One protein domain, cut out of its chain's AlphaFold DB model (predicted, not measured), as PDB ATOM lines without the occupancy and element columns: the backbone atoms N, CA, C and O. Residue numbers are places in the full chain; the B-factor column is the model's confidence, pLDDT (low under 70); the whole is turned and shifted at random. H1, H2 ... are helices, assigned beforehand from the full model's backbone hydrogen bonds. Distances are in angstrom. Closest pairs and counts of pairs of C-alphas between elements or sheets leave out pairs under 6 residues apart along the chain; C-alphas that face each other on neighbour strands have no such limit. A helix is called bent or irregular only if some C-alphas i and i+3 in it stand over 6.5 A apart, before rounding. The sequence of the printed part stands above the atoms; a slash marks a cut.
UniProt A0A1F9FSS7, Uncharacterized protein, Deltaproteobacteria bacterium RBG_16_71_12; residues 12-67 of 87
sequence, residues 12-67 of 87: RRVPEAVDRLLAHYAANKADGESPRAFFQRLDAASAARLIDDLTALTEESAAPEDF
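Overview. This is residues 12 to 67 of the 87 residues of an uncharacterized protein of Deltaproteobacteria bacterium RBG_16_71_12 (UniProt A0A1F9FSS7). What shape do these residues make? One long helix, H1, forms one side of a loose, rod-shaped loop; H2 stands at the end of H1 where residue 28 lies, and the chain through H3 and H4 folds back over H1 toward its first residues. Residues 58 to 64 stick out beyond that, and H5 ends the printed part. What is it made of? The printed part has 56 residues with five named helices, H1 to H5 in order, and no named strand: all helix. It is loose, with a radius of gyration of the C-alphas of 14.0 A and spans of 44 by 19 by 15 A.

Along the chain. Where does H1 run? H1, residues 12 to 28, goes 26.2 A from C-alpha 12 at (-29.335, -0.210, 6.861) to C-alpha 28 at (-49.818, -16.498, 5.068). It is irregular: C-alphas 12 and 15 are 7.1 A apart. What follows? H2 is residues 35 to 41, 10.2 A long, H3 44 to 49, H4 52 to 55 and H5 64 to 67, ending at C-alpha 67 (-21.762, 4.962, 12.901).

Arrangement. What is near H1? H2, about perpendicular at 78 degrees, is close but not clearly touching, the closest C-alphas being Tyr 25 and Pro 35, 6.9 A. So is H3, a steep tilt of 66 degrees, opposite ways, with Leu 21 and Ala 47 at 7.6 A, and H4, with Arg 13 and Leu 54 at 6.3 A. How are the backbones? Every O i to N i+4 pair is within hydrogen-bond range in H2 and H3, and 12 of 13 in H1; H4 and H5 are too short for one.

Size, cuts and confidence. How far does it reach? The two C-alphas farthest apart, Asp 31 and Pro 64, are 44.2 A apart. Is it whole? The printed part has no cut and no link is long; residues 58 to 67 are under 70 in pLDDT.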
ATOM      1  N   ARG A  12     -29.877   0.669   7.910       85.88
ATOM      2  CA  ARG A  12     -29.335  -0.210   6.861       85.88
ATOM      3  C   ARG A  12     -29.985  -1.589   6.803       85.88
ATOM      4  O   ARG A  12     -29.950  -2.226   5.759       85.88
ATOM      5  N   ARG A  13     -30.609  -2.032   7.894       90.75
ATOM      6  CA  ARG A  13     -31.288  -3.332   8.002       90.75
ATOM      7  C   ARG A  13     -32.788  -3.237   7.715       90.75
ATOM      8  O   ARG A  13     -33.477  -4.252   7.666       90.75
ATOM      9  N   VAL A  14     -33.311  -2.026   7.497       92.06
ATOM     10  CA  VAL A  14     -34.728  -1.800   7.175       92.06
ATOM     11  C   VAL A  14     -35.163  -2.512   5.887       92.06
ATOM     12  O   VAL A  14     -36.229  -3.124   5.932       92.06
ATOM     13  N   PRO A  15     -34.401  -2.495   4.769       94.75
ATOM     14  CA  PRO A  15     -34.806  -3.209   3.557       94.75
ATOM     15  C   PRO A  15     -35.042  -4.702   3.812       94.75
ATOM     16  O   PRO A  15     -36.101  -5.225   3.476       94.75
ATOM     17  N   GLU A  16     -34.118  -5.355   4.520       95.56
ATOM     18  CA  GLU A  16     -34.241  -6.771   4.872       95.56
ATOM     19  C   GLU A  16     -35.440  -7.036   5.796       95.56
ATOM     20  O   GLU A  16     -36.193  -7.991   5.594       95.56
ATOM     21  N   ALA A  17     -35.676  -6.168   6.783       95.69
ATOM     22  CA  ALA A  17     -36.843  -6.280   7.654       95.69
ATOM     23  C   ALA A  17     -38.162  -6.180   6.864       95.69
ATOM     24  O   ALA A  17     -39.101  -6.937   7.127       95.69
ATOM     25  N   VAL A  18     -38.239  -5.279   5.879       96.06
ATOM     26  CA  VAL A  18     -39.409  -5.136   4.999       96.06
ATOM     27  C   VAL A  18     -39.605  -6.390   4.151       96.06
ATOM     28  O   VAL A  18     -40.722  -6.907   4.105       96.06
ATOM     29  N   ASP A  19     -38.542  -6.919   3.549       97.81
ATOM     30  CA  ASP A  19     -38.610  -8.129   2.725       97.81
ATOM     31  C   ASP A  19     -39.123  -9.332   3.522       97.81
ATOM     32  O   ASP A  19     -40.031 -10.035   3.072       97.81
ATOM     33  N   ARG A  20     -38.625  -9.540   4.750       97.44
ATOM     34  CA  ARG A  20     -39.088 -10.630   5.627       97.44
ATOM     35  C   ARG A  20     -40.568 -10.502   5.986       97.44
ATOM     36  O   ARG A  20     -41.300 -11.495   5.965       97.44
ATOM     37  N   LEU A  21     -41.037  -9.289   6.278       96.31
ATOM     38  CA  LEU A  21     -42.450  -9.032   6.575       96.31
ATOM     39  C   LEU A  21     -43.340  -9.265   5.345       96.31
ATOM     40  O   LEU A  21     -44.404  -9.877   5.466       96.31
ATOM     41  N   LEU A  22     -42.910  -8.821   4.161       96.94
ATOM     42  CA  LEU A  22     -43.641  -9.032   2.910       96.94
ATOM     43  C   LEU A  22     -43.668 -10.507   2.499       96.94
ATOM     44  O   LEU A  22     -44.719 -10.994   2.080       96.94
ATOM     45  N   ALA A  23     -42.565 -11.235   2.674       97.75
ATOM     46  CA  ALA A  23     -42.507 -12.676   2.448       97.75
ATOM     47  C   ALA A  23     -43.467 -13.423   3.386       97.75
ATOM     48  O   ALA A  23     -44.226 -14.291   2.945       97.75
ATOM     49  N   HIS A  24     -43.503 -13.040   4.666       97.44
ATOM     50  CA  HIS A  24     -44.446 -13.608   5.625       97.44
ATOM     51  C   HIS A  24     -45.905 -13.330   5.232       97.44
ATOM     52  O   HIS A  24     -46.732 -14.243   5.274       97.44
ATOM     53  N   TYR A  25     -46.218 -12.108   4.790       97.44
ATOM     54  CA  TYR A  25     -47.537 -11.762   4.256       97.44
ATOM     55  C   TYR A  25     -47.899 -12.609   3.029       97.44
ATOM     56  O   TYR A  25     -48.964 -13.221   3.004       97.44
ATOM     57  N   ALA A  26     -47.014 -12.698   2.034       97.19
ATOM     58  CA  ALA A  26     -47.270 -13.444   0.805       97.19
ATOM     59  C   ALA A  26     -47.578 -14.927   1.069       97.19
ATOM     60  O   ALA A  26     -48.461 -15.490   0.424       97.19
ATOM     61  N   ALA A  27     -46.891 -15.534   2.040       97.69
ATOM     62  CA  ALA A  27     -47.064 -16.939   2.392       97.69
ATOM     63  C   ALA A  27     -48.314 -17.227   3.247       97.69
ATOM     64  O   ALA A  27     -48.816 -18.347   3.215       97.69
ATOM     65  N   ASN A  28     -48.809 -16.255   4.023       97.31
ATOM     66  CA  ASN A  28     -49.818 -16.498   5.068       97.31
ATOM     67  C   ASN A  28     -51.108 -15.680   4.908       97.31
ATOM     68  O   ASN A  28     -52.002 -15.767   5.761       97.31
ATOM     69  N   LYS A  29     -51.215 -14.852   3.862       97.44
ATOM     70  CA  LYS A  29     -52.435 -14.093   3.584       97.44
ATOM     71  C   LYS A  29     -53.595 -15.028   3.237       97.44
ATOM     72  O   LYS A  29     -53.417 -16.027   2.541       97.44
ATOM     73  N   ALA A  30     -54.797 -14.663   3.663       96.50
ATOM     74  CA  ALA A  30     -56.014 -15.259   3.132       96.50
ATOM     75  C   ALA A  30     -56.270 -14.787   1.687       96.50
ATOM     76  O   ALA A  30     -55.648 -13.837   1.183       96.50
ATOM     77  N   ASP A  31     -57.186 -15.461   0.995       95.69
ATOM     78  CA  ASP A  31     -57.561 -15.051  -0.354       95.69
ATOM     79  C   ASP A  31     -58.202 -13.654  -0.342       95.69
ATOM     80  O   ASP A  31     -58.991 -13.323   0.542       95.69
ATOM     81  N   GLY A  32     -57.775 -12.796  -1.269       95.62
ATOM     82  CA  GLY A  32     -58.171 -11.383  -1.302       95.62
ATOM     83  C   GLY A  32     -57.739 -10.520  -0.098       95.62
ATOM     84  O   GLY A  32     -58.084  -9.339  -0.049       95.62
ATOM     85  N   GLU A  33     -56.982 -11.049   0.872       96.69
ATOM     86  CA  GLU A  33     -56.595 -10.295   2.071       96.69
ATOM     87  C   GLU A  33     -55.565  -9.204   1.748       96.69
ATOM     88  O   GLU A  33     -54.489  -9.477   1.214       96.69
ATOM     89  N   SER A  34     -55.869  -7.955   2.115       96.19
ATOM     90  CA  SER A  34     -54.937  -6.828   1.965       96.19
ATOM     91  C   SER A  34     -53.789  -6.882   2.988       96.19
ATOM     92  O   SER A  34     -53.992  -7.384   4.099       96.19
ATOM     93  N   PRO A  35     -52.619  -6.274   2.704       93.69
ATOM     94  CA  PRO A  35     -51.521  -6.199   3.674       93.69
ATOM     95  C   PRO A  35     -51.946  -5.545   4.994       93.69
ATOM     96  O   PRO A  35     -51.586  -6.001   6.076       93.69
ATOM     97  N   ARG A  36     -52.780  -4.496   4.921       92.81
ATOM     98  CA  ARG A  36     -53.308  -3.808   6.107       92.81
ATOM     99  C   ARG A  36     -54.104  -4.755   7.004       92.81
ATOM    100  O   ARG A  36     -53.883  -4.743   8.209       92.81
ATOM    101  N   ALA A  37     -55.017  -5.538   6.430       95.06
ATOM    102  CA  ALA A  37     -55.846  -6.473   7.189       95.06
ATOM    103  C   ALA A  37     -54.994  -7.585   7.823       95.06
ATOM    104  O   ALA A  37     -55.135  -7.868   9.012       95.06
ATOM    105  N   PHE A  38     -54.035  -8.120   7.064       95.94
ATOM    106  CA  PHE A  38     -53.106  -9.139   7.544       95.94
ATOM    107  C   PHE A  38     -52.297  -8.669   8.764       95.94
ATOM    108  O   PHE A  38     -52.312  -9.312   9.814       95.94
ATOM    109  N   PHE A  39     -51.634  -7.512   8.672       93.31
ATOM    110  CA  PHE A  39     -50.821  -6.992   9.777       93.31
ATOM    111  C   PHE A  39     -51.654  -6.464  10.957       93.31
ATOM    112  O   PHE A  39     -51.126  -6.331  12.057       93.31
ATOM    113  N   GLN A  40     -52.948  -6.177  10.764       92.50
ATOM    114  CA  GLN A  40     -53.862  -5.840  11.863       92.50
ATOM    115  C   GLN A  40     -54.239  -7.059  12.710       92.50
ATOM    116  O   GLN A  40     -54.375  -6.915  13.925       92.50
ATOM    117  N   ARG A  41     -54.410  -8.240  12.097       93.44
ATOM    118  CA  ARG A  41     -54.698  -9.481  12.839       93.44
ATOM    119  C   ARG A  41     -53.450 -10.157  13.400       93.44
ATOM    120  O   ARG A  41     -53.566 -10.932  14.345       93.44
ATOM    121  N   LEU A  42     -52.282  -9.906  12.808       93.31
ATOM    122  CA  LEU A  42     -51.020 -10.470  13.275       93.31
ATOM    123  C   LEU A  42     -50.682  -9.921  14.668       93.31
ATOM    124  O   LEU A  42     -50.679  -8.708  14.902       93.31
ATOM    125  N   ASP A  43     -50.382 -10.810  15.612       91.69
ATOM    126  CA  ASP A  43     -49.959 -10.388  16.941       91.69
ATOM    127  C   ASP A  43     -48.585  -9.687  16.881       91.69
ATOM    128  O   ASP A  43     -47.721 -10.019  16.068       91.69
ATOM    129  N   ALA A  44     -48.372  -8.685  17.744       90.25
ATOM    130  CA  ALA A  44     -47.129  -7.901  17.720       90.25
ATOM    131  C   ALA A  44     -45.897  -8.749  17.991       90.25
ATOM    132  O   ALA A  44     -44.850  -8.469  17.419       90.25
ATOM    133  N   ALA A  45     -46.012  -9.737  18.878       93.44
ATOM    134  CA  ALA A  45     -44.879 -10.567  19.244       93.44
ATOM    135  C   ALA A  45     -44.429 -11.418  18.050       93.44
ATOM    136  O   ALA A  45     -43.235 -11.601  17.855       93.44
ATOM    137  N   SER A  46     -45.359 -11.889  17.219       93.56
ATOM    138  CA  SER A  46     -45.044 -12.595  15.979       93.56
ATOM    139  C   SER A  46     -44.441 -11.675  14.937       93.56
ATOM    140  O   SER A  46     -43.441 -12.052  14.339       93.56
ATOM    141  N   ALA A  47     -44.966 -10.459  14.772       92.69
ATOM    142  CA  ALA A  47     -44.342  -9.480  13.885       92.69
ATOM    143  C   ALA A  47     -42.908  -9.131  14.329       92.69
ATOM    144  O   ALA A  47     -42.012  -9.084  13.494       92.69
ATOM    145  N   ALA A  48     -42.681  -8.936  15.633       93.44
ATOM    146  CA  ALA A  48     -41.361  -8.642  16.190       93.44
ATOM    147  C   ALA A  48     -40.385  -9.813  15.998       93.44
ATOM    148  O   ALA A  48     -39.274  -9.606  15.525       93.44
ATOM    149  N   ARG A  49     -40.826 -11.051  16.264       95.69
ATOM    150  CA  ARG A  49     -40.007 -12.266  16.107       95.69
ATOM    151  C   ARG A  49     -39.468 -12.478  14.691       95.69
ATOM    152  O   ARG A  49     -38.418 -13.085  14.546       95.69
ATOM    153  N   LEU A  50     -40.161 -12.001  13.654       95.62
ATOM    154  CA  LEU A  50     -39.707 -12.138  12.260       95.62
ATOM    155  C   LEU A  50     -38.446 -11.318  11.942       95.62
ATOM    156  O   LEU A  50     -37.760 -11.608  10.960       95.62
ATOM    157  N   ILE A  51     -38.179 -10.280  12.733       95.75
ATOM    158  CA  ILE A  51     -37.122  -9.293  12.482       95.75
ATOM    159  C   ILE A  51     -36.234  -9.064  13.711       95.75
ATOM    160  O   ILE A  51     -35.472  -8.102  13.730       95.75
ATOM    161  N   ASP A  52     -36.355  -9.899  14.744       94.44
ATOM    162  CA  ASP A  52     -35.720  -9.697  16.052       94.44
ATOM    163  C   ASP A  52     -34.190  -9.646  15.950       94.44
ATOM    164  O   ASP A  52     -33.553  -8.731  16.470       94.44
ATOM    165  N   ASP A  53     -33.609 -10.543  15.155       92.50
ATOM    166  CA  ASP A  53     -32.178 -10.596  14.846       92.50
ATOM    167  C   ASP A  53     -31.669  -9.340  14.123       92.50
ATOM    168  O   ASP A  53     -30.494  -8.991  14.230       92.50
ATOM    169  N   LEU A  54     -32.550  -8.603  13.440       91.25
ATOM    170  CA  LEU A  54     -32.193  -7.352  12.770       91.25
ATOM    171  C   LEU A  54     -32.173  -6.158  13.728       91.25
ATOM    172  O   LEU A  54     -31.626  -5.114  13.369       91.25
ATOM    173  N   THR A  55     -32.741  -6.283  14.932       88.88
ATOM    174  CA  THR A  55     -32.877  -5.168  15.884       88.88
ATOM    175  C   THR A  55     -31.606  -4.882  16.679       88.88
ATOM    176  O   THR A  55     -31.378  -3.740  17.081       88.88
ATOM    177  N   ALA A  56     -30.764  -5.894  16.896       82.81
ATOM    178  CA  ALA A  56     -29.581  -5.773  17.735       82.81
ATOM    179  C   ALA A  56     -28.417  -5.128  16.973       82.81
ATOM    180  O   ALA A  56     -27.850  -5.739  16.071       82.81
ATOM    181  N   LEU A  57     -28.015  -3.917  17.356       71.12
ATOM    182  CA  LEU A  57     -26.748  -3.328  16.924       71.12
ATOM    183  C   LEU A  57     -25.694  -3.637  18.000       71.12
ATOM    184  O   LEU A  57     -25.672  -2.996  19.047       71.12
ATOM    185  N   THR A  58     -24.881  -4.668  17.786       68.31
ATOM    186  CA  THR A  58     -23.762  -5.032  18.678       68.31
ATOM    187  C   THR A  58     -22.446  -4.545  18.083       68.31
ATOM    188  O   THR A  58     -22.359  -4.419  16.868       68.31
ATOM    189  N   GLU A  59     -21.406  -4.323  18.893       61.84
ATOM    190  CA  GLU A  59     -20.068  -3.955  18.382       61.84
ATOM    191  C   GLU A  59     -19.546  -4.956  17.334       61.84
ATOM    192  O   GLU A  59     -18.892  -4.566  16.376       61.84
ATOM    193  N   GLU A  60     -19.903  -6.235  17.469       60.47
ATOM    194  CA  GLU A  60     -19.529  -7.304  16.534       60.47
ATOM    195  C   GLU A  60     -20.337  -7.301  15.225       60.47
ATOM    196  O   GLU A  60     -19.861  -7.802  14.209       60.47
ATOM    197  N   SER A  61     -21.563  -6.765  15.236       63.16
ATOM    198  CA  SER A  61     -22.448  -6.700  14.058       63.16
ATOM    199  C   SER A  61     -22.572  -5.297  13.466       63.16
ATOM    200  O   SER A  61     -23.298  -5.109  12.486       63.16
ATOM    201  N   ALA A  62     -21.900  -4.319  14.071       62.38
ATOM    202  CA  ALA A  62     -21.842  -2.949  13.608       62.38
ATOM    203  C   ALA A  62     -20.692  -2.808  12.611       62.38
ATOM    204  O   ALA A  62     -19.520  -3.000  12.939       62.38
ATOM    205  N   ALA A  63     -21.023  -2.453  11.376       67.56
ATOM    206  CA  ALA A  63     -20.021  -2.030  10.416       67.56
ATOM    207  C   ALA A  63     -19.594  -0.580  10.732       67.56
ATOM    208  O   ALA A  63     -20.387   0.181  11.287       67.56
ATOM    209  N   PRO A  64     -18.377  -0.136  10.356       67.06
ATOM    210  CA  PRO A  64     -17.938   1.253  10.565       67.06
ATOM    211  C   PRO A  64     -18.927   2.280  10.004       67.06
ATOM    212  O   PRO A  64     -19.129   3.358  10.551       67.06
ATOM    213  N   GLU A  65     -19.582   1.904   8.914       66.56
ATOM    214  CA  GLU A  65     -20.618   2.677   8.269       66.56
ATOM    215  C   GLU A  65     -21.865   2.850   9.157       66.56
ATOM    216  O   GLU A  65     -22.548   3.863   9.022       66.56
ATOM    217  N   ASP A  66     -22.204   1.939  10.083       61.94
ATOM    218  CA  ASP A  66     -23.371   2.048  10.997       61.94
ATOM    219  C   ASP A  66     -23.253   3.198  12.000       61.94
ATOM    220  O   ASP A  66     -24.252   3.618  12.580       61.94
ATOM    221  N   PHE A  67     -22.052   3.759  12.127       61.94
ATOM    222  CA  PHE A  67     -21.762   4.962  12.901       61.94
ATOM    223  C   PHE A  67     -21.709   6.236  12.041       61.94
ATOM    224  O   PHE A  67     -21.471   7.322  12.566       61.94
TER     225      PHE A  67